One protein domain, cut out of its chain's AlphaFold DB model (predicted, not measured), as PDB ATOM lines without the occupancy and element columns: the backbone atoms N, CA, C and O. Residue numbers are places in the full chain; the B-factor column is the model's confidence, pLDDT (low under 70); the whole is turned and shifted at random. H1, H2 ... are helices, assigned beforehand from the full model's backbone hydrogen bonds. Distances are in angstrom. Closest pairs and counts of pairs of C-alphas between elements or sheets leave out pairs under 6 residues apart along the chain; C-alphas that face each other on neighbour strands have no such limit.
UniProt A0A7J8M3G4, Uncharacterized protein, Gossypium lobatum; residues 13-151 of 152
ATOM      1  N   LYS A  13       6.187  -1.698  43.515       96.88
ATOM      2  CA  LYS A  13       5.272  -2.585  42.774       96.88
ATOM      3  C   LYS A  13       3.976  -2.899  43.541       96.88
ATOM      4  O   LYS A  13       2.991  -3.324  42.948       96.88
ATOM      5  N   ILE A  14       3.946  -2.695  44.860       97.56
ATOM      6  CA  ILE A  14       2.711  -2.787  45.643       97.56
ATOM      7  C   ILE A  14       1.685  -1.726  45.215       97.56
ATOM      8  O   ILE A  14       0.497  -2.029  45.228       97.56
ATOM      9  N   LEU A  15       2.106  -0.532  44.777       97.62
ATOM     10  CA  LEU A  15       1.199   0.473  44.206       97.62
ATOM     11  C   LEU A  15       0.467  -0.085  42.980       97.62
ATOM     12  O   LEU A  15      -0.755  -0.005  42.939       97.62
ATOM     13  N   ASP A  16       1.180  -0.758  42.067       96.62
ATOM     14  CA  ASP A  16       0.569  -1.409  40.894       96.62
ATOM     15  C   ASP A  16      -0.461  -2.473  41.288       96.62
ATOM     16  O   ASP A  16      -1.489  -2.639  40.636       96.62
ATOM     17  N   ILE A  17      -0.166  -3.245  42.336       97.38
ATOM     18  CA  ILE A  17      -1.060  -4.302  42.821       97.38
ATOM     19  C   ILE A  17      -2.335  -3.681  43.395       97.38
ATOM     20  O   ILE A  17      -3.430  -4.122  43.055       97.38
ATOM     21  N   LEU A  18      -2.201  -2.650  44.231       97.25
ATOM     22  CA  LEU A  18      -3.340  -1.950  44.816       97.25
ATOM     23  C   LEU A  18      -4.172  -1.242  43.735       97.25
ATOM     24  O   LEU A  18      -5.388  -1.363  43.737       97.25
ATOM     25  N   GLU A  19      -3.553  -0.581  42.762       96.12
ATOM     26  CA  GLU A  19      -4.271   0.032  41.634       96.12
ATOM     27  C   GLU A  19      -5.079  -0.999  40.838       96.12
ATOM     28  O   GLU A  19      -6.244  -0.762  40.525       96.12
ATOM     29  N   LYS A  20      -4.503  -2.179  40.568       95.56
ATOM     30  CA  LYS A  20      -5.204  -3.269  39.872       95.56
ATOM     31  C   LYS A  20      -6.381  -3.812  40.666       95.56
ATOM     32  O   LYS A  20      -7.438  -4.021  40.077       95.56
ATOM     33  N   ILE A  21      -6.211  -4.039  41.969       94.75
ATOM     34  CA  ILE A  21      -7.324  -4.480  42.820       94.75
ATOM     35  C   ILE A  21      -8.411  -3.405  42.832       94.75
ATOM     36  O   ILE A  21      -9.570  -3.716  42.594       94.75
ATOM     37  N   GLY A  22      -8.035  -2.132  42.978       93.31
ATOM     38  CA  GLY A  22      -9.005  -1.045  43.012       93.31
ATOM     39  C   GLY A  22      -9.761  -0.883  41.694       93.31
ATOM     40  O   GLY A  22     -10.953  -0.597  41.701       93.31
ATOM     41  N   HIS A  23      -9.107  -1.122  40.560       92.19
ATOM     42  CA  HIS A  23      -9.777  -1.162  39.263       92.19
ATOM     43  C   HIS A  23     -10.758  -2.343  39.148       92.19
ATOM     44  O   HIS A  23     -11.844  -2.182  38.599       92.19
ATOM     45  N   ILE A  24     -10.408  -3.526  39.670       91.44
ATOM     46  CA  ILE A  24     -11.313  -4.690  39.701       91.44
ATOM     47  C   ILE A  24     -12.539  -4.391  40.568       91.44
ATOM     48  O   ILE A  24     -13.658  -4.564  40.090       91.44
ATOM     49  N   ASP A  25     -12.329  -3.905  41.791       90.44
ATOM     50  CA  ASP A  25     -13.400  -3.575  42.734       90.44
ATOM     51  C   ASP A  25     -14.333  -2.507  42.145       90.44
ATOM     52  O   ASP A  25     -15.549  -2.686  42.132       90.44
ATOM     53  N   SER A  26     -13.770  -1.450  41.546       87.88
ATOM     54  CA  SER A  26     -14.561  -0.383  40.908       87.88
ATOM     55  C   SER A  26     -15.419  -0.910  39.750       87.88
ATOM     56  O   SER A  26     -16.576  -0.520  39.623       87.88
ATOM     57  N   ASN A  27     -14.899  -1.839  38.935       88.69
ATOM     58  CA  ASN A  27     -15.667  -2.481  37.857       88.69
ATOM     59  C   ASN A  27     -16.778  -3.416  38.365       88.69
ATOM     60  O   ASN A  27     -17.669  -3.775  37.599       88.69
ATOM     61  N   GLN A  28     -16.713  -3.833  39.629       88.25
ATOM     62  CA  GLN A  28     -17.753  -4.609  40.309       88.25
ATOM     63  C   GLN A  28     -18.673  -3.725  41.163       88.25
ATOM     64  O   GLN A  28     -19.455  -4.254  41.948       88.25
ATOM     65  N   GLU A  29     -18.564  -2.396  41.035       88.88
ATOM     66  CA  GLU A  29     -19.285  -1.411  41.853       88.88
ATOM     67  C   GLU A  29     -19.024  -1.577  43.365       88.88
ATOM     68  O   GLU A  29     -19.821  -1.163  44.210       88.88
ATOM     69  N   LEU A  30     -17.881  -2.173  43.724       88.12
ATOM     70  CA  LEU A  30     -17.448  -2.326  45.106       88.12
ATOM     71  C   LEU A  30     -16.662  -1.085  45.548       88.12
ATOM     72  O   LEU A  30     -15.719  -0.662  44.869       88.12
ATOM     73  N   PRO A  31     -17.002  -0.490  46.702       90.69
ATOM     74  CA  PRO A  31     -16.283   0.668  47.203       90.69
ATOM     75  C   PRO A  31     -14.871   0.279  47.650       90.69
ATOM     76  O   PRO A  31     -14.675  -0.703  48.366       90.69
ATOM     77  N   ILE A  32     -13.887   1.117  47.317       93.00
ATOM     78  CA  ILE A  32     -12.510   0.941  47.792       93.00
ATOM     79  C   ILE A  32     -12.454   1.128  49.318       93.00
ATOM     80  O   ILE A  32     -12.730   2.237  49.800       93.00
ATOM     81  N   PRO A  33     -12.042   0.112  50.100       94.50
ATOM     82  CA  PRO A  33     -12.050   0.205  51.552       94.50
ATOM     83  C   PRO A  33     -10.994   1.191  52.059       94.50
ATOM     84  O   PRO A  33      -9.909   1.360  51.493       94.50
ATOM     85  N   ASN A  34     -11.285   1.843  53.186       96.38
ATOM     86  CA  ASN A  34     -10.393   2.849  53.772       96.38
ATOM     87  C   ASN A  34      -9.011   2.287  54.144       96.38
ATOM     88  O   ASN A  34      -8.019   3.021  54.101       96.38
ATOM     89  N   SER A  35      -8.917   1.006  54.511       97.38
ATOM     90  CA  SER A  35      -7.634   0.345  54.781       97.38
ATOM     91  C   SER A  35      -6.741   0.294  53.541       97.38
ATOM     92  O   SER A  35      -5.543   0.553  53.652       97.38
ATOM     93  N   MET A  36      -7.320   0.065  52.360       97.44
ATOM     94  CA  MET A  36      -6.609   0.050  51.088       97.44
ATOM     95  C   MET A  36      -6.076   1.433  50.730       97.44
ATOM     96  O   MET A  36      -4.905   1.570  50.386       97.44
ATOM     97  N   LYS A  37      -6.895   2.480  50.905       97.69
ATOM     98  CA  LYS A  37      -6.465   3.874  50.691       97.69
ATOM     99  C   LYS A  37      -5.299   4.243  51.616       97.69
ATOM    100  O   LYS A  37      -4.317   4.850  51.187       97.69
ATOM    101  N   LYS A  38      -5.364   3.820  52.887       97.75
ATOM    102  CA  LYS A  38      -4.270   3.990  53.861       97.75
ATOM    103  C   LYS A  38      -3.017   3.213  53.461       97.75
ATOM    104  O   LYS A  38      -1.922   3.758  53.578       97.75
ATOM    105  N   ALA A  39      -3.165   1.976  52.988       98.06
ATOM    106  CA  ALA A  39      -2.058   1.160  52.502       98.06
ATOM    107  C   ALA A  39      -1.375   1.807  51.294       98.06
ATOM    108  O   ALA A  39      -0.162   1.989  51.317       98.06
ATOM    109  N   TYR A  40      -2.151   2.247  50.304       98.12
ATOM    110  CA  TYR A  40      -1.649   2.937  49.117       98.12
ATOM    111  C   TYR A  40      -0.874   4.210  49.486       98.12
ATOM    112  O   TYR A  40       0.281   4.379  49.095       98.12
ATOM    113  N   CYS A  41      -1.455   5.055  50.345       98.06
ATOM    114  CA  CYS A  41      -0.795   6.253  50.860       98.06
ATOM    115  C   CYS A  41       0.495   5.935  51.633       98.06
ATOM    116  O   CYS A  41       1.509   6.604  51.436       98.06
ATOM    117  N   GLY A  42       0.478   4.907  52.486       97.56
ATOM    118  CA  GLY A  42       1.650   4.472  53.241       97.56
ATOM    119  C   GLY A  42       2.787   3.999  52.337       97.56
ATOM    120  O   GLY A  42       3.925   4.424  52.524       97.56
ATOM    121  N   VAL A  43       2.479   3.171  51.336       98.00
ATOM    122  CA  VAL A  43       3.454   2.652  50.364       98.00
ATOM    123  C   VAL A  43       4.059   3.784  49.538       98.00
ATOM    124  O   VAL A  43       5.281   3.850  49.418       98.00
ATOM    125  N   ALA A  44       3.233   4.693  49.007       98.19
ATOM    126  CA  ALA A  44       3.707   5.832  48.221       98.19
ATOM    127  C   ALA A  44       4.646   6.721  49.047       98.19
ATOM    128  O   ALA A  44       5.719   7.113  48.579       98.19
ATOM    129  N   LEU A  45       4.277   6.987  50.304       97.25
ATOM    130  CA  LEU A  45       5.089   7.790  51.208       97.25
ATOM    131  C   LEU A  45       6.412   7.103  51.551       97.25
ATOM    132  O   LEU A  45       7.449   7.750  51.467       97.25
ATOM    133  N   ASP A  46       6.407   5.809  51.875       96.56
ATOM    134  CA  ASP A  46       7.638   5.074  52.183       96.56
ATOM    135  C   ASP A  46       8.584   4.977  50.982       96.56
ATOM    136  O   ASP A  46       9.779   5.242  51.104       96.56
ATOM    137  N   CYS A  47       8.042   4.696  49.791       96.25
ATOM    138  CA  CYS A  47       8.819   4.634  48.552       96.25
ATOM    139  C   CYS A  47       9.479   5.969  48.186       96.25
ATOM    140  O   CYS A  47      10.436   5.963  47.416       96.25
ATOM    141  N   THR A  48       9.005   7.079  48.755       96.62
ATOM    142  CA  THR A  48       9.520   8.428  48.499       96.62
ATOM    143  C   THR A  48      10.415   8.909  49.644       96.62
ATOM    144  O   THR A  48      11.597   9.179  49.450       96.62
ATOM    145  N   ALA A  49       9.884   8.969  50.869       94.94
ATOM    146  CA  ALA A  49      10.542   9.556  52.036       94.94
ATOM    147  C   ALA A  49      11.793   8.789  52.489       94.94
ATOM    148  O   ALA A  49      12.684   9.391  53.084       94.94
ATOM    149  N   LYS A  50      11.930   7.501  52.144       92.06
ATOM    150  CA  LYS A  50      13.154   6.729  52.423       92.06
ATOM    151  C   LYS A  50      14.425   7.362  51.843       92.06
ATOM    152  O   LYS A  50      15.517   7.091  52.334       92.06
ATOM    153  N   TYR A  51      14.294   8.199  50.812       93.06
ATOM    154  CA  TYR A  51      15.408   8.920  50.199       93.06
ATOM    155  C   TYR A  51      15.773  10.230  50.921       93.06
ATOM    156  O   TYR A  51      16.826  10.790  50.630       93.06
ATOM    157  N   LEU A  52      14.954  10.702  51.871       90.56
ATOM    158  CA  LEU A  52      15.263  11.872  52.709       90.56
ATOM    159  C   LEU A  52      16.159  11.531  53.905       90.56
ATOM    160  O   LEU A  52      16.869  12.397  54.403       90.56
ATOM    161  N   ALA A  53      16.165  10.274  54.352       75.81
ATOM    162  CA  ALA A  53      16.947   9.817  55.502       75.81
ATOM    163  C   ALA A  53      18.445   9.568  55.195       75.81
ATOM    164  O   ALA A  53      19.118   8.881  55.962       75.81
ATOM    165  N   GLY A  54      18.962  10.062  54.062       65.69
ATOM    166  CA  GLY A  54      20.290   9.728  53.532       65.69
ATOM    167  C   GLY A  54      21.194  10.927  53.221       65.69
ATOM    168  O   GLY A  54      20.854  12.078  53.476       65.69
ATOM    169  N   ASP A  55      22.374  10.614  52.677       64.06
ATOM    170  CA  ASP A  55      23.381  11.549  52.141       64.06
ATOM    171  C   ASP A  55      22.775  12.487  51.071       64.06
ATOM    172  O   ASP A  55      21.876  12.049  50.359       64.06
ATOM    173  N   PRO A  56      23.249  13.732  50.865       65.31
ATOM    174  CA  PRO A  56      22.840  14.607  49.756       65.31
ATOM    175  C   PRO A  56      22.641  13.928  48.385       65.31
ATOM    176  O   PRO A  56      21.735  14.307  47.642       65.31
ATOM    177  N   ASN A  57      23.395  12.869  48.063       72.69
ATOM    178  CA  ASN A  57      23.197  12.075  46.842       72.69
ATOM    179  C   ASN A  57      21.839  11.344  46.754       72.69
ATOM    180  O   ASN A  57      21.413  10.959  45.664       72.69
ATOM    181  N   THR A  58      21.137  11.121  47.868       86.81
ATOM    182  CA  THR A  58      19.799  10.514  47.870       86.81
ATOM    183  C   THR A  58      18.695  11.529  47.607       86.81
ATOM    184  O   THR A  58      17.609  11.123  47.203       86.81
ATOM    185  N   TYR A  59      18.965  12.834  47.713       90.50
ATOM    186  CA  TYR A  59      17.962  13.861  47.423       90.50
ATOM    187  C   TYR A  59      17.545  13.877  45.944       90.50
ATOM    188  O   TYR A  59      16.366  14.018  45.637       90.50
ATOM    189  N   ALA A  60      18.466  13.616  45.012       92.56
ATOM    190  CA  ALA A  60      18.107  13.455  43.599       92.56
ATOM    191  C   ALA A  60      17.110  12.295  43.385       92.56
ATOM    192  O   ALA A  60      16.137  12.439  42.649       92.56
ATOM    193  N   LYS A  61      17.295  11.174  44.100       94.31
ATOM    194  CA  LYS A  61      16.365  10.028  44.075       94.31
ATOM    195  C   LYS A  61      15.023  10.360  44.717       94.31
ATOM    196  O   LYS A  61      13.998   9.831  44.299       94.31
ATOM    197  N   TYR A  62      15.028  11.223  45.732       95.69
ATOM    198  CA  TYR A  62      13.801  11.752  46.306       95.69
ATOM    199  C   TYR A  62      13.000  12.518  45.252       95.69
ATOM    200  O   TYR A  62      11.839  12.186  45.039       95.69
ATOM    201  N   LEU A  63      13.622  13.473  44.550       96.38
ATOM    202  CA  LEU A  63      12.964  14.251  43.492       96.38
ATOM    203  C   LEU A  63      12.437  13.354  42.363       96.38
ATOM    204  O   LEU A  63      11.278  13.481  41.981       96.38
ATOM    205  N   GLU A  64      13.238  12.384  41.912       96.69
ATOM    206  CA  GLU A  64      12.808  11.390  40.920       96.69
ATOM    207  C   GLU A  64      11.575  10.602  41.398       96.69
ATOM    208  O   GLU A  64      10.625  10.388  40.642       96.69
ATOM    209  N   ALA A  65      11.545  10.198  42.673       97.31
ATOM    210  CA  ALA A  65      10.390   9.530  43.263       97.31
ATOM    211  C   ALA A  65       9.170  10.463  43.382       97.31
ATOM    212  O   ALA A  65       8.049  10.008  43.145       97.31
ATOM    213  N   VAL A  66       9.359  11.753  43.693       98.31
ATOM    214  CA  VAL A  66       8.279  12.757  43.692       98.31
ATOM    215  C   VAL A  66       7.645  12.862  42.309       98.31
ATOM    216  O   VAL A  66       6.425  12.735  42.183       98.31
ATOM    217  N   ASP A  67       8.462  13.039  41.273       98.31
ATOM    218  CA  ASP A  67       7.976  13.183  39.904       98.31
ATOM    219  C   ASP A  67       7.239  11.929  39.443       98.31
ATOM    220  O   ASP A  67       6.102  11.995  38.980       98.31
ATOM    221  N   ARG A  68       7.846  10.761  39.641       98.25
ATOM    222  CA  ARG A  68       7.317   9.501  39.123       98.25
ATOM    223  C   ARG A  68       6.074   9.011  39.873       98.25
ATOM    224  O   ARG A  68       5.120   8.560  39.239       98.25
ATOM    225  N   ILE A  69       6.065   9.084  41.207       98.31
ATOM    226  CA  ILE A  69       4.960   8.563  42.032       98.31
ATOM    227  C   ILE A  69       3.851   9.604  42.183       98.31
ATOM    228  O   ILE A  69       2.684   9.284  41.980       98.31
ATOM    229  N   TRP A  70       4.184  10.841  42.551       98.12
ATOM    230  CA  TRP A  70       3.180  11.816  42.984       98.12
ATOM    231  C   TRP A  70       2.661  12.683  41.839       98.12
ATOM    232  O   TRP A  70       1.449  12.860  41.718       98.12
ATOM    233  N   ARG A  71       3.558  13.195  40.988       97.50
ATOM    234  CA  ARG A  71       3.197  14.053  39.841       97.50
ATOM    235  C   ARG A  71       2.840  13.264  38.581       97.50
ATOM    236  O   ARG A  71       2.101  13.772  37.746       97.50
ATOM    237  N   GLY A  72       3.336  12.036  38.462       96.94
ATOM    238  CA  GLY A  72       2.935  11.067  37.445       96.94
ATOM    239  C   GLY A  72       1.778  10.206  37.938       96.94
ATOM    240  O   GLY A  72       0.616  10.596  37.848       96.94
ATOM    241  N   ARG A  73       2.103   9.048  38.526       96.44
ATOM    242  CA  ARG A  73       1.137   7.987  38.864       96.44
ATOM    243  C   ARG A  73      -0.097   8.476  39.640       96.44
ATOM    244  O   ARG A  73      -1.217   8.260  39.186       96.44
ATOM    245  N   ILE A  74       0.080   9.130  40.791       96.12
ATOM    246  CA  ILE A  74      -1.042   9.562  41.651       96.12
ATOM    247  C   ILE A  74      -1.862  10.669  40.985       96.12
ATOM    248  O   ILE A  74      -3.091  10.647  41.050       96.12
ATOM    249  N   GLN A  75      -1.200  11.634  40.344       95.81
ATOM    250  CA  GLN A  75      -1.887  12.711  39.637       95.81
ATOM    251  C   GLN A  75      -2.735  12.183  38.476       95.81
ATOM    252  O   GLN A  75      -3.850  12.661  38.267       95.81
ATOM    253  N   ASP A  76      -2.224  11.216  37.720       94.75
ATOM    254  CA  ASP A  76      -2.952  10.628  36.598       94.75
ATOM    255  C   ASP A  76      -4.117   9.762  37.085       94.75
ATOM    256  O   ASP A  76      -5.224   9.857  36.543       94.75
ATOM    257  N   LEU A  77      -3.921   9.010  38.175       92.94
ATOM    258  CA  LEU A  77      -4.997   8.278  38.844       92.94
ATOM    259  C   LEU A  77      -6.129   9.226  39.272       92.94
ATOM    260  O   LEU A  77      -7.295   8.956  38.995       92.94
ATOM    261  N   GLU A  78      -5.790  10.373  39.864       93.06
ATOM    262  CA  GLU A  78      -6.759  11.393  40.275       93.06
ATOM    263  C   GLU A  78      -7.528  12.000  39.094       93.06
ATOM    264  O   GLU A  78      -8.754  12.109  39.140       93.06
ATOM    265  N   LYS A  79      -6.826  12.370  38.014       92.38
ATOM    266  CA  LYS A  79      -7.444  12.952  36.810       92.38
ATOM    267  C   LYS A  79      -8.384  11.978  36.114       92.38
ATOM    268  O   LYS A  79      -9.440  12.388  35.639       92.38
ATOM    269  N   SER A  80      -7.991  10.707  36.035       87.88
ATOM    270  CA  SER A  80      -8.775   9.678  35.351       87.88
ATOM    271  C   SER A  80     -10.093   9.369  36.059       87.88
ATOM    272  O   SER A  80     -11.006   8.850  35.423       87.88
ATOM    273  N   LYS A  81     -10.195   9.662  37.368       79.69
ATOM    274  CA  LYS A  81     -11.311   9.254  38.241       79.69
ATOM    275  C   LYS A  81     -11.628   7.753  38.159       79.69
ATOM    276  O   LYS A  81     -12.718   7.333  38.527       79.69
ATOM    277  N   ALA A  82     -10.674   6.944  37.692       71.81
ATOM    278  CA  ALA A  82     -10.851   5.511  37.492       71.81
ATOM    279  C   ALA A  82     -10.825   4.723  38.811       71.81
ATOM    280  O   ALA A  82     -11.095   3.526  38.819       71.81
ATOM    281  N   SER A  83     -10.454   5.370  39.922       75.88
ATOM    282  CA  SER A  83     -10.420   4.749  41.240       75.88
ATOM    283  C   SER A  83     -10.559   5.772  42.365       75.88
ATOM    284  O   SER A  83      -9.898   6.812  42.371       75.88
ATOM    285  N   ASP A  84     -11.314   5.402  43.398       86.94
ATOM    286  CA  ASP A  84     -11.466   6.165  44.643       86.94
ATOM    287  C   ASP A  84     -10.265   6.041  45.604       86.94
ATOM    288  O   ASP A  84     -10.356   6.401  46.787       86.94
ATOM    289  N   LEU A  85      -9.129   5.518  45.127       91.56
ATOM    290  CA  LEU A  85      -7.877   5.410  45.882       91.56
ATOM    291  C   LEU A  85      -7.319   6.777  46.308       91.56
ATOM    292  O   LEU A  85      -6.715   6.884  47.380       91.56
ATOM    293  N   VAL A  86      -7.538   7.829  45.510       92.81
ATOM    294  CA  VAL A  86      -7.052   9.184  45.809       92.81
ATOM    295  C   VAL A  86      -7.985   9.880  46.804       92.81
ATOM    296  O   VAL A  86      -8.948  10.555  46.440       92.81
ATOM    297  N   CYS A  87      -7.681   9.711  48.090       92.75
ATOM    298  CA  CYS A  87      -8.387  10.352  49.199       92.75
ATOM    299  C   CYS A  87      -7.677  11.614  49.717       92.75
ATOM    300  O   CYS A  87      -6.505  11.858  49.429       92.75
ATOM    301  N   GLU A  88      -8.364  12.373  50.576       95.06
ATOM    302  CA  GLU A  88      -7.819  13.575  51.232       95.06
ATOM    303  C   GLU A  88      -6.494  13.325  51.960       95.06
ATOM    304  O   GLU A  88      -5.574  14.139  51.902       95.06
ATOM    305  N   GLN A  89      -6.338  12.164  52.607       95.19
ATOM    306  CA  GLN A  89      -5.072  11.809  53.249       95.19
ATOM    307  C   GLN A  89      -3.920  11.760  52.233       95.19
ATOM    308  O   GLN A  89      -2.823  12.230  52.535       95.19
ATOM    309  N   LEU A  90      -4.157  11.202  51.041       96.69
ATOM    310  CA  LEU A  90      -3.148  11.113  49.992       96.69
ATOM    311  C   LEU A  90      -2.805  12.500  49.436       96.69
ATOM    312  O   LEU A  90      -1.624  12.811  49.304       96.69
ATOM    313  N   ARG A  91      -3.810  13.358  49.206       96.88
ATOM    314  CA  ARG A  91      -3.613  14.757  48.779       96.88
ATOM    315  C   ARG A  91      -2.771  15.543  49.780       96.88
ATOM    316  O   ARG A  91      -1.790  16.178  49.405       96.88
ATOM    317  N   ASN A  92      -3.076  15.417  51.068       97.00
ATOM    318  CA  ASN A  92      -2.303  16.072  52.121       97.00
ATOM    319  C   ASN A  92      -0.852  15.571  52.177       97.00
ATOM    320  O   ASN A  92       0.069  16.361  52.378       97.00
ATOM    321  N   ARG A  93      -0.618  14.268  51.965       97.12
ATOM    322  CA  ARG A  93       0.752  13.738  51.861       97.12
ATOM    323  C   ARG A  93       1.475  14.226  50.614       97.12
ATOM    324  O   ARG A  93       2.662  14.519  50.715       97.12
ATOM    325  N   ARG A  94       0.777  14.373  49.489       97.88
ATOM    326  CA  ARG A  94       1.343  14.951  48.270       97.88
ATOM    327  C   ARG A  94       1.873  16.360  48.519       97.88
ATOM    328  O   ARG A  94       3.025  16.617  48.196       97.88
ATOM    329  N   LEU A  95       1.082  17.222  49.161       98.00
ATOM    330  CA  LEU A  95       1.501  18.589  49.496       98.00
ATOM    331  C   LEU A  95       2.773  18.608  50.354       98.00
ATOM    332  O   LEU A  95       3.684  19.385  50.092       98.00
ATOM    333  N   GLN A  96       2.874  17.722  51.348       97.69
ATOM    334  CA  GLN A  96       4.078  17.612  52.182       97.69
ATOM    335  C   GLN A  96       5.295  17.137  51.384       97.69
ATOM    336  O   GLN A  96       6.387  17.680  51.523       97.69
ATOM    337  N   VAL A  97       5.117  16.128  50.535       97.81
ATOM    338  CA  VAL A  97       6.195  15.623  49.680       97.81
ATOM    339  C   VAL A  97       6.665  16.705  48.698       97.81
ATOM    340  O   VAL A  97       7.861  16.918  48.521       97.81
ATOM    341  N   GLU A  98       5.744  17.451  48.097       97.81
ATOM    342  CA  GLU A  98       6.092  18.542  47.185       97.81
ATOM    343  C   GLU A  98       6.760  19.718  47.919       97.81
ATOM    344  O   GLU A  98       7.734  20.267  47.406       97.81
ATOM    345  N   ALA A  99       6.336  20.053  49.141       97.75
ATOM    346  CA  ALA A  99       6.997  21.071  49.964       97.75
ATOM    347  C   ALA A  99       8.444  20.676  50.318       97.75
ATOM    348  O   ALA A  99       9.373  21.467  50.143       97.75
ATOM    349  N   ALA A 100       8.680  19.423  50.716       96.44
ATOM    350  CA  ALA A 100      10.034  18.918  50.945       96.44
ATOM    351  C   ALA A 100      10.893  18.914  49.660       96.44
ATOM    352  O   ALA A 100      12.100  19.169  49.722       96.44
ATOM    353  N   ALA A 101      10.289  18.716  48.483       96.38
ATOM    354  CA  ALA A 101      10.975  18.852  47.192       96.38
ATOM    355  C   ALA A 101      11.389  20.301  46.866       96.38
ATOM    356  O   ALA A 101      12.303  20.511  46.075       96.38
ATOM    357  N   THR A 102      10.755  21.301  47.489       96.25
ATOM    358  CA  THR A 102      11.175  22.716  47.402       96.25
ATOM    359  C   THR A 102      12.211  23.122  48.454       96.25
ATOM    360  O   THR A 102      12.646  24.270  48.477       96.25
ATOM    361  N   GLY A 103      12.638  22.188  49.311       92.62
ATOM    362  CA  GLY A 103      13.639  22.441  50.348       92.62
ATOM    363  C   GLY A 103      13.070  22.910  51.690       92.62
ATOM    364  O   GLY A 103      13.827  23.441  52.504       92.62
ATOM    365  N   ASP A 104      11.771  22.714  51.949       96.38
ATOM    366  CA  ASP A 104      11.175  23.005  53.258       96.38
ATOM    367  C   ASP A 104      11.803  22.116  54.344       96.38
ATOM    368  O   ASP A 104      11.553  20.909  54.425       96.38
ATOM    369  N   LYS A 105      12.642  22.727  55.189       93.38
ATOM    370  CA  LYS A 105      13.436  22.023  56.204       93.38
ATOM    371  C   LYS A 105      12.576  21.377  57.288       93.38
ATOM    372  O   LYS A 105      12.931  20.294  57.751       93.38
ATOM    373  N   GLU A 106      11.463  21.997  57.677       95.69
ATOM    374  CA  GLU A 106      10.591  21.446  58.719       95.69
ATOM    375  C   GLU A 106       9.827  20.232  58.200       95.69
ATOM    376  O   GLU A 106       9.721  19.215  58.891       95.69
ATOM    377  N   VAL A 107       9.358  20.294  56.953       95.62
ATOM    378  CA  VAL A 107       8.685  19.155  56.325       95.62
ATOM    379  C   VAL A 107       9.668  18.017  56.047       95.62
ATOM    380  O   VAL A 107       9.344  16.865  56.342       95.62
ATOM    381  N   ILE A 108      10.882  18.313  55.564       94.44
ATOM    382  CA  ILE A 108      11.946  17.309  55.395       94.44
ATOM    383  C   ILE A 108      12.231  16.612  56.727       94.44
ATOM    384  O   ILE A 108      12.205  15.383  56.789       94.44
ATOM    385  N   ARG A 109      12.445  17.379  57.804       93.31
ATOM    386  CA  ARG A 109      12.692  16.831  59.144       93.31
ATOM    387  C   ARG A 109      11.543  15.931  59.599       93.31
ATOM    388  O   ARG A 109      11.780  14.793  59.995       93.31
ATOM    389  N   CYS A 110      10.301  16.399  59.467       94.25
ATOM    390  CA  CYS A 110       9.109  15.636  59.836       94.25
ATOM    391  C   CYS A 110       8.988  14.311  59.065       94.25
ATOM    392  O   CYS A 110       8.666  13.277  59.653       94.25
ATOM    393  N   LEU A 111       9.244  14.323  57.752       94.12
ATOM    394  CA  LEU A 111       9.183  13.124  56.915       94.12
ATOM    395  C   LEU A 111      10.315  12.139  57.229       94.12
ATOM    396  O   LEU A 111      10.068  10.935  57.236       94.12
ATOM    397  N   THR A 112      11.518  12.630  57.534       92.31
ATOM    398  CA  THR A 112      12.676  11.801  57.902       92.31
ATOM    399  C   THR A 112      12.514  11.136  59.270       92.31
ATOM    400  O   THR A 112      12.863   9.969  59.432       92.31
ATOM    401  N   GLU A 113      11.959  11.843  60.258       92.50
ATOM    402  CA  GLU A 113      11.690  11.298  61.599       92.50
ATOM    403  C   GLU A 113      10.523  10.289  61.603       92.50
ATOM    404  O   GLU A 113      10.344   9.509  62.544       92.50
ATOM    405  N   MET A 114       9.703  10.280  60.550       91.69
ATOM    406  CA  MET A 114       8.551   9.396  60.453       91.69
ATOM    407  C   MET A 114       8.976   7.960  60.136       91.69
ATOM    408  O   MET A 114       9.635   7.687  59.141       91.69
ATOM    409  N   ASN A 115       8.481   6.994  60.917       91.25
ATOM    410  CA  ASN A 115       8.599   5.570  60.585       91.25
ATOM    411  C   ASN A 115       7.658   5.192  59.419       91.25
ATOM    412  O   ASN A 115       6.659   4.488  59.613       91.25
ATOM    413  N   THR A 116       7.938   5.699  58.216       93.81
ATOM    414  CA  THR A 116       7.129   5.486  57.005       93.81
ATOM    415  C   THR A 116       7.016   4.009  56.666       93.81
ATOM    416  O   THR A 116       5.913   3.527  56.419       93.81
ATOM    417  N   ARG A 117       8.116   3.262  56.791       93.88
ATOM    418  CA  ARG A 117       8.176   1.827  56.503       93.88
ATOM    419  C   ARG A 117       7.264   1.022  57.414       93.88
ATOM    420  O   ARG A 117       6.452   0.226  56.949       93.88
ATOM    421  N   GLY A 118       7.370   1.243  58.725       94.25
ATOM    422  CA  GLY A 118       6.526   0.565  59.706       94.25
ATOM    423  C   GLY A 118       5.047   0.881  59.494       94.25
ATOM    424  O   GLY A 118       4.212  -0.022  59.542       94.25
ATOM    425  N   ARG A 119       4.727   2.143  59.183       94.81
ATOM    426  CA  ARG A 119       3.360   2.572  58.856       94.81
ATOM    427  C   ARG A 119       2.841   1.900  57.587       94.81
ATOM    428  O   ARG A 119       1.735   1.374  57.616       94.81
ATOM    429  N   ALA A 120       3.635   1.853  56.518       96.69
ATOM    430  CA  ALA A 120       3.270   1.201  55.262       96.69
ATOM    431  C   ALA A 120       2.983  -0.295  55.459       96.69
ATOM    432  O   ALA A 120       1.918  -0.773  55.071       96.69
ATOM    433  N   ILE A 121       3.879  -1.020  56.142       96.94
ATOM    434  CA  ILE A 121       3.696  -2.446  56.453       96.94
ATOM    435  C   ILE A 121       2.438  -2.667  57.297       96.94
ATOM    436  O   ILE A 121       1.661  -3.580  57.021       96.94
ATOM    437  N   LEU A 122       2.215  -1.842  58.324       96.62
ATOM    438  CA  LEU A 122       1.041  -1.966  59.185       96.62
ATOM    439  C   LEU A 122      -0.260  -1.695  58.419       96.62
ATOM    440  O   LEU A 122      -1.242  -2.409  58.611       96.62
ATOM    441  N   SER A 123      -0.282  -0.686  57.547       97.62
ATOM    442  CA  SER A 123      -1.449  -0.397  56.712       97.62
ATOM    443  C   SER A 123      -1.725  -1.516  55.708       97.62
ATOM    444  O   SER A 123      -2.879  -1.909  55.564       97.62
ATOM    445  N   LEU A 124      -0.688  -2.087  55.087       97.62
ATOM    446  CA  LEU A 124      -0.830  -3.256  54.215       97.62
ATOM    447  C   LEU A 124      -1.398  -4.461  54.965       97.62
ATOM    448  O   LEU A 124      -2.329  -5.091  54.476       97.62
ATOM    449  N   LYS A 125      -0.889  -4.762  56.166       96.56
ATOM    450  CA  LYS A 125      -1.420  -5.852  56.999       96.56
ATOM    451  C   LYS A 125      -2.893  -5.649  57.332       96.56
ATOM    452  O   LYS A 125      -3.665  -6.591  57.205       96.56
ATOM    453  N   HIS A 126      -3.286  -4.437  57.728       97.62
ATOM    454  CA  HIS A 126      -4.691  -4.135  58.000       97.62
ATOM    455  C   HIS A 126      -5.573  -4.340  56.770       97.62
ATOM    456  O   HIS A 126      -6.616  -4.972  56.887       97.62
ATOM    457  N   TYR A 127      -5.143  -3.854  55.604       97.25
ATOM    458  CA  TYR A 127      -5.883  -4.062  54.363       97.25
ATOM    459  C   TYR A 127      -6.019  -5.547  54.014       97.25
ATOM    460  O   TYR A 127      -7.118  -6.010  53.740       97.25
ATOM    461  N   LEU A 128      -4.926  -6.309  54.079       96.06
ATOM    462  CA  LEU A 128      -4.953  -7.739  53.769       96.06
ATOM    463  C   LEU A 128      -5.844  -8.527  54.736       96.06
ATOM    464  O   LEU A 128      -6.529  -9.442  54.298       96.06
ATOM    465  N   LEU A 129      -5.866  -8.172  56.025       95.31
ATOM    466  CA  LEU A 129      -6.759  -8.795  57.007       95.31
ATOM    467  C   LEU A 129      -8.234  -8.475  56.734       95.31
ATOM    468  O   LEU A 129      -9.066  -9.375  56.810       95.31
ATOM    469  N   GLU A 130      -8.559  -7.224  56.395       94.19
ATOM    470  CA  GLU A 130      -9.922  -6.834  56.010       94.19
ATOM    471  C   GLU A 130     -10.357  -7.549  54.725       94.19
ATOM    472  O   GLU A 130     -11.426  -8.158  54.691       94.19
ATOM    473  N   ALA A 131      -9.496  -7.562  53.702       91.94
ATOM    474  CA  ALA A 131      -9.750  -8.260  52.449       91.94
ATOM    475  C   ALA A 131      -9.966  -9.761  52.687       91.94
ATOM    476  O   ALA A 131     -10.962 -10.313  52.229       91.94
ATOM    477  N   PHE A 132      -9.099 -10.413  53.469       88.94
ATOM    478  CA  PHE A 132      -9.228 -11.835  53.789       88.94
ATOM    479  C   PHE A 132     -10.513 -12.143  54.570       88.94
ATOM    480  O   PHE A 132     -11.185 -13.122  54.271       88.94
ATOM    481  N   GLY A 133     -10.896 -11.289  55.525       87.00
ATOM    482  CA  GLY A 133     -12.146 -11.438  56.277       87.00
ATOM    483  C   GLY A 133     -13.410 -11.231  55.436       87.00
ATOM    484  O   GLY A 133     -14.464 -11.757  55.783       87.00
ATOM    485  N   SER A 134     -13.315 -10.486  54.330       82.31
ATOM    486  CA  SER A 134     -14.429 -10.275  53.396       82.31
ATOM    487  C   SER A 134     -14.609 -11.410  52.380       82.31
ATOM    488  O   SER A 134     -15.689 -11.564  51.806       82.31
ATOM    489  N   MET A 135     -13.571 -12.221  52.155       79.94
ATOM    490  CA  MET A 135     -13.635 -13.343  51.224       79.94
ATOM    491  C   MET A 135     -14.506 -14.457  51.809       79.94
ATOM    492  O   MET A 135     -14.327 -14.880  52.951       79.94
ATOM    493  N   LYS A 136     -15.450 -14.968  51.009       69.31
ATOM    494  CA  LYS A 136     -16.186 -16.181  51.383       69.31
ATOM    495  C   LYS A 136     -15.210 -17.360  51.474       69.31
ATOM    496  O   LYS A 136     -14.293 -17.430  50.649       69.31
ATOM    497  N   PRO A 137     -15.422 -18.302  52.413       67.25
ATOM    498  CA  PRO A 137     -14.662 -19.541  52.432       67.25
ATOM    499  C   PRO A 137     -14.729 -20.223  51.059       67.25
ATOM    500  O   PRO A 137     -15.761 -20.135  50.380       67.25
ATOM    501  N   PRO A 138     -13.669 -20.924  50.632       70.06
ATOM    502  CA  PRO A 138     -13.729 -21.775  49.458       70.06
ATOM    503  C   PRO A 138     -14.934 -22.718  49.542       70.06
ATOM    504  O   PRO A 138     -15.255 -23.239  50.610       70.06
ATOM    505  N   VAL A 139     -15.565 -22.998  48.399       66.25
ATOM    506  CA  VAL A 139     -16.768 -23.851  48.300       66.25
ATOM    507  C   VAL A 139     -16.594 -25.194  49.027       66.25
ATOM    508  O   VAL A 139     -17.531 -25.696  49.644       66.25
ATOM    509  N   LEU A 140     -15.381 -25.754  49.001       66.06
ATOM    510  CA  LEU A 140     -15.035 -26.995  49.697       66.06
ATOM    511  C   LEU A 140     -15.032 -26.844  51.225       66.06
ATOM    512  O   LEU A 140     -15.516 -27.724  51.928       66.06
ATOM    513  N   GLU A 141     -14.535 -25.725  51.746       71.38
ATOM    514  CA  GLU A 141     -14.542 -25.438  53.183       71.38
ATOM    515  C   GLU A 141     -15.970 -25.178  53.679       71.38
ATOM    516  O   GLU A 141     -16.369 -25.674  54.734       71.38
ATOM    517  N   GLU A 142     -16.794 -24.505  52.873       66.44
ATOM    518  CA  GLU A 142     -18.213 -24.319  53.176       66.44
ATOM    519  C   GLU A 142     -18.996 -25.645  53.166       66.44
ATOM    520  O   GLU A 142     -19.855 -25.865  54.026       66.44
ATOM    521  N   ALA A 143     -18.678 -26.563  52.248       71.38
ATOM    522  CA  ALA A 143     -19.245 -27.910  52.234       71.38
ATOM    523  C   ALA A 143     -18.836 -28.713  53.484       71.38
ATOM    524  O   ALA A 143     -19.695 -29.310  54.133       71.38
ATOM    525  N   CYS A 144     -17.561 -28.668  53.879       75.50
ATOM    526  CA  CYS A 144     -17.072 -29.318  55.098       75.50
ATOM    527  C   CYS A 144     -17.734 -28.759  56.370       75.50
ATOM    528  O   CYS A 144     -18.148 -29.527  57.239       75.50
ATOM    529  N   LEU A 145     -17.904 -27.435  56.467       73.50
ATOM    530  CA  LEU A 145     -18.601 -26.785  57.584       73.50
ATOM    531  C   LEU A 145     -20.081 -27.178  57.660       73.50
ATOM    532  O   LEU A 145     -20.622 -27.324  58.758       73.50
ATOM    533  N   LYS A 146     -20.744 -27.357  56.510       72.38
ATOM    534  CA  LYS A 146     -22.126 -27.849  56.454       72.38
ATOM    535  C   LYS A 146     -22.196 -29.310  56.898       72.38
ATOM    536  O   LYS A 146     -22.968 -29.617  57.798       72.38
ATOM    537  N   LEU A 147     -21.341 -30.188  56.372       73.38
ATOM    538  CA  LEU A 147     -21.317 -31.617  56.725       73.38
ATOM    539  C   LEU A 147     -21.003 -31.870  58.213       73.38
ATOM    540  O   LEU A 147     -21.631 -32.723  58.841       73.38
ATOM    541  N   GLY A 148     -20.105 -31.081  58.812       64.38
ATOM    542  CA  GLY A 148     -19.799 -31.155  60.246       64.38
ATOM    543  C   GLY A 148     -20.937 -30.686  61.166       64.38
ATOM    544  O   GLY A 148     -20.986 -31.089  62.326       64.38
ATOM    545  N   LYS A 149     -21.879 -29.872  60.664       58.84
ATOM    546  CA  LYS A 149     -23.067 -29.415  61.414       58.84
ATOM    547  C   LYS A 149     -24.262 -30.374  61.340       58.84
ATOM    548  O   LYS A 149     -25.137 -30.272  62.191       58.84
ATOM    549  N   TYR A 150     -24.286 -31.302  60.380       52.72
ATOM    550  CA  TYR A 150     -25.324 -32.341  60.248       52.72
ATOM    551  C   TYR A 150     -24.921 -33.697  60.857       52.72
ATOM    552  O   TYR A 150     -25.670 -34.659  60.753       52.72
ATOM    553  N   SER A 151     -23.743 -33.780  61.485       51.91
ATOM    554  CA  SER A 151     -23.208 -35.012  62.089       51.91
ATOM    555  C   SER A 151     -23.418 -35.090  63.615       51.91
ATOM    556  O   SER A 151     -22.594 -35.676  64.315       51.91
TER     557      SER A 151
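What this domain is: This is residues 13 to 151 of the 152 residues of an uncharacterized protein of Gossypium lobatum (UniProt A0A7J8M3G4). The longest helix, H3, stands with H2 and H4 in an up-and-down bundle, each running against the one before; H1 and H6 pack on H2, in the middle, and short H5 turns steeply off the end of H4. At the far end, residues 138 to 144 and 146 to 151, with most of H7, stick out. The printed part has 139 residues with seven named helices, H1 to H7 in order, and no named strand: all helix. It is loose, with a radius of gyration of the C-alphas of 18.8 A and spans of 69 by 30 by 21 A.

How they stand to each other: H3, residues 56 to 80, and H2, residues 34 to 49, form a hairpin at a shallow tilt of 31 degrees; their closest C-alphas, Thr 48 and Ala 65, are 5.4 A apart. H3 and H4, residues 88 to 101, form another at 34 degrees, only just short of steep; Leu 63 and Ala 101 have the closest C-alphas, 6.2 A apart. H2, the hub, touches H6, residues 116 to 134, opposite ways at a shallow tilt of 24 degrees, closest at C-alphas Gly 42 and Ala 120, 4.2 A. H1, residues 13 to 27, touches H2 with residues 14 to 18 alone, closest at C-alphas Leu 15 and Tyr 40, 6.2 A. H5, residues 105 to 113, touches H4 at a steep tilt of 63 degrees, closest at C-alphas Ala 100 and Ile 108, 5.1 A. H7, residues 139 to 149, touches no helix. Every O i to N i+4 pair is within hydrogen-bond range in H1, H2, H4, H5, H6 and H7, and 15 of 21 in H3.

Where its parts are: H3 is 35.1 A long, H6 26.9 A, H2 22.1 A and H1 21.5 A. H1 begins at C-alpha 13, (5.272, -2.585, 42.774), and H7 ends at C-alpha 149, (-23.067, -29.415, 61.414).

The domain as a whole: The C-alphas farthest apart, Gly 103 and Ser 151, are 69.3 A apart. The printed part has no cut, and no link is long. Mean pLDDT of the printed part is 90.1; residues 54 to 56, 136 to 137, 139 to 140, 142 and 148 to 151 are under 70.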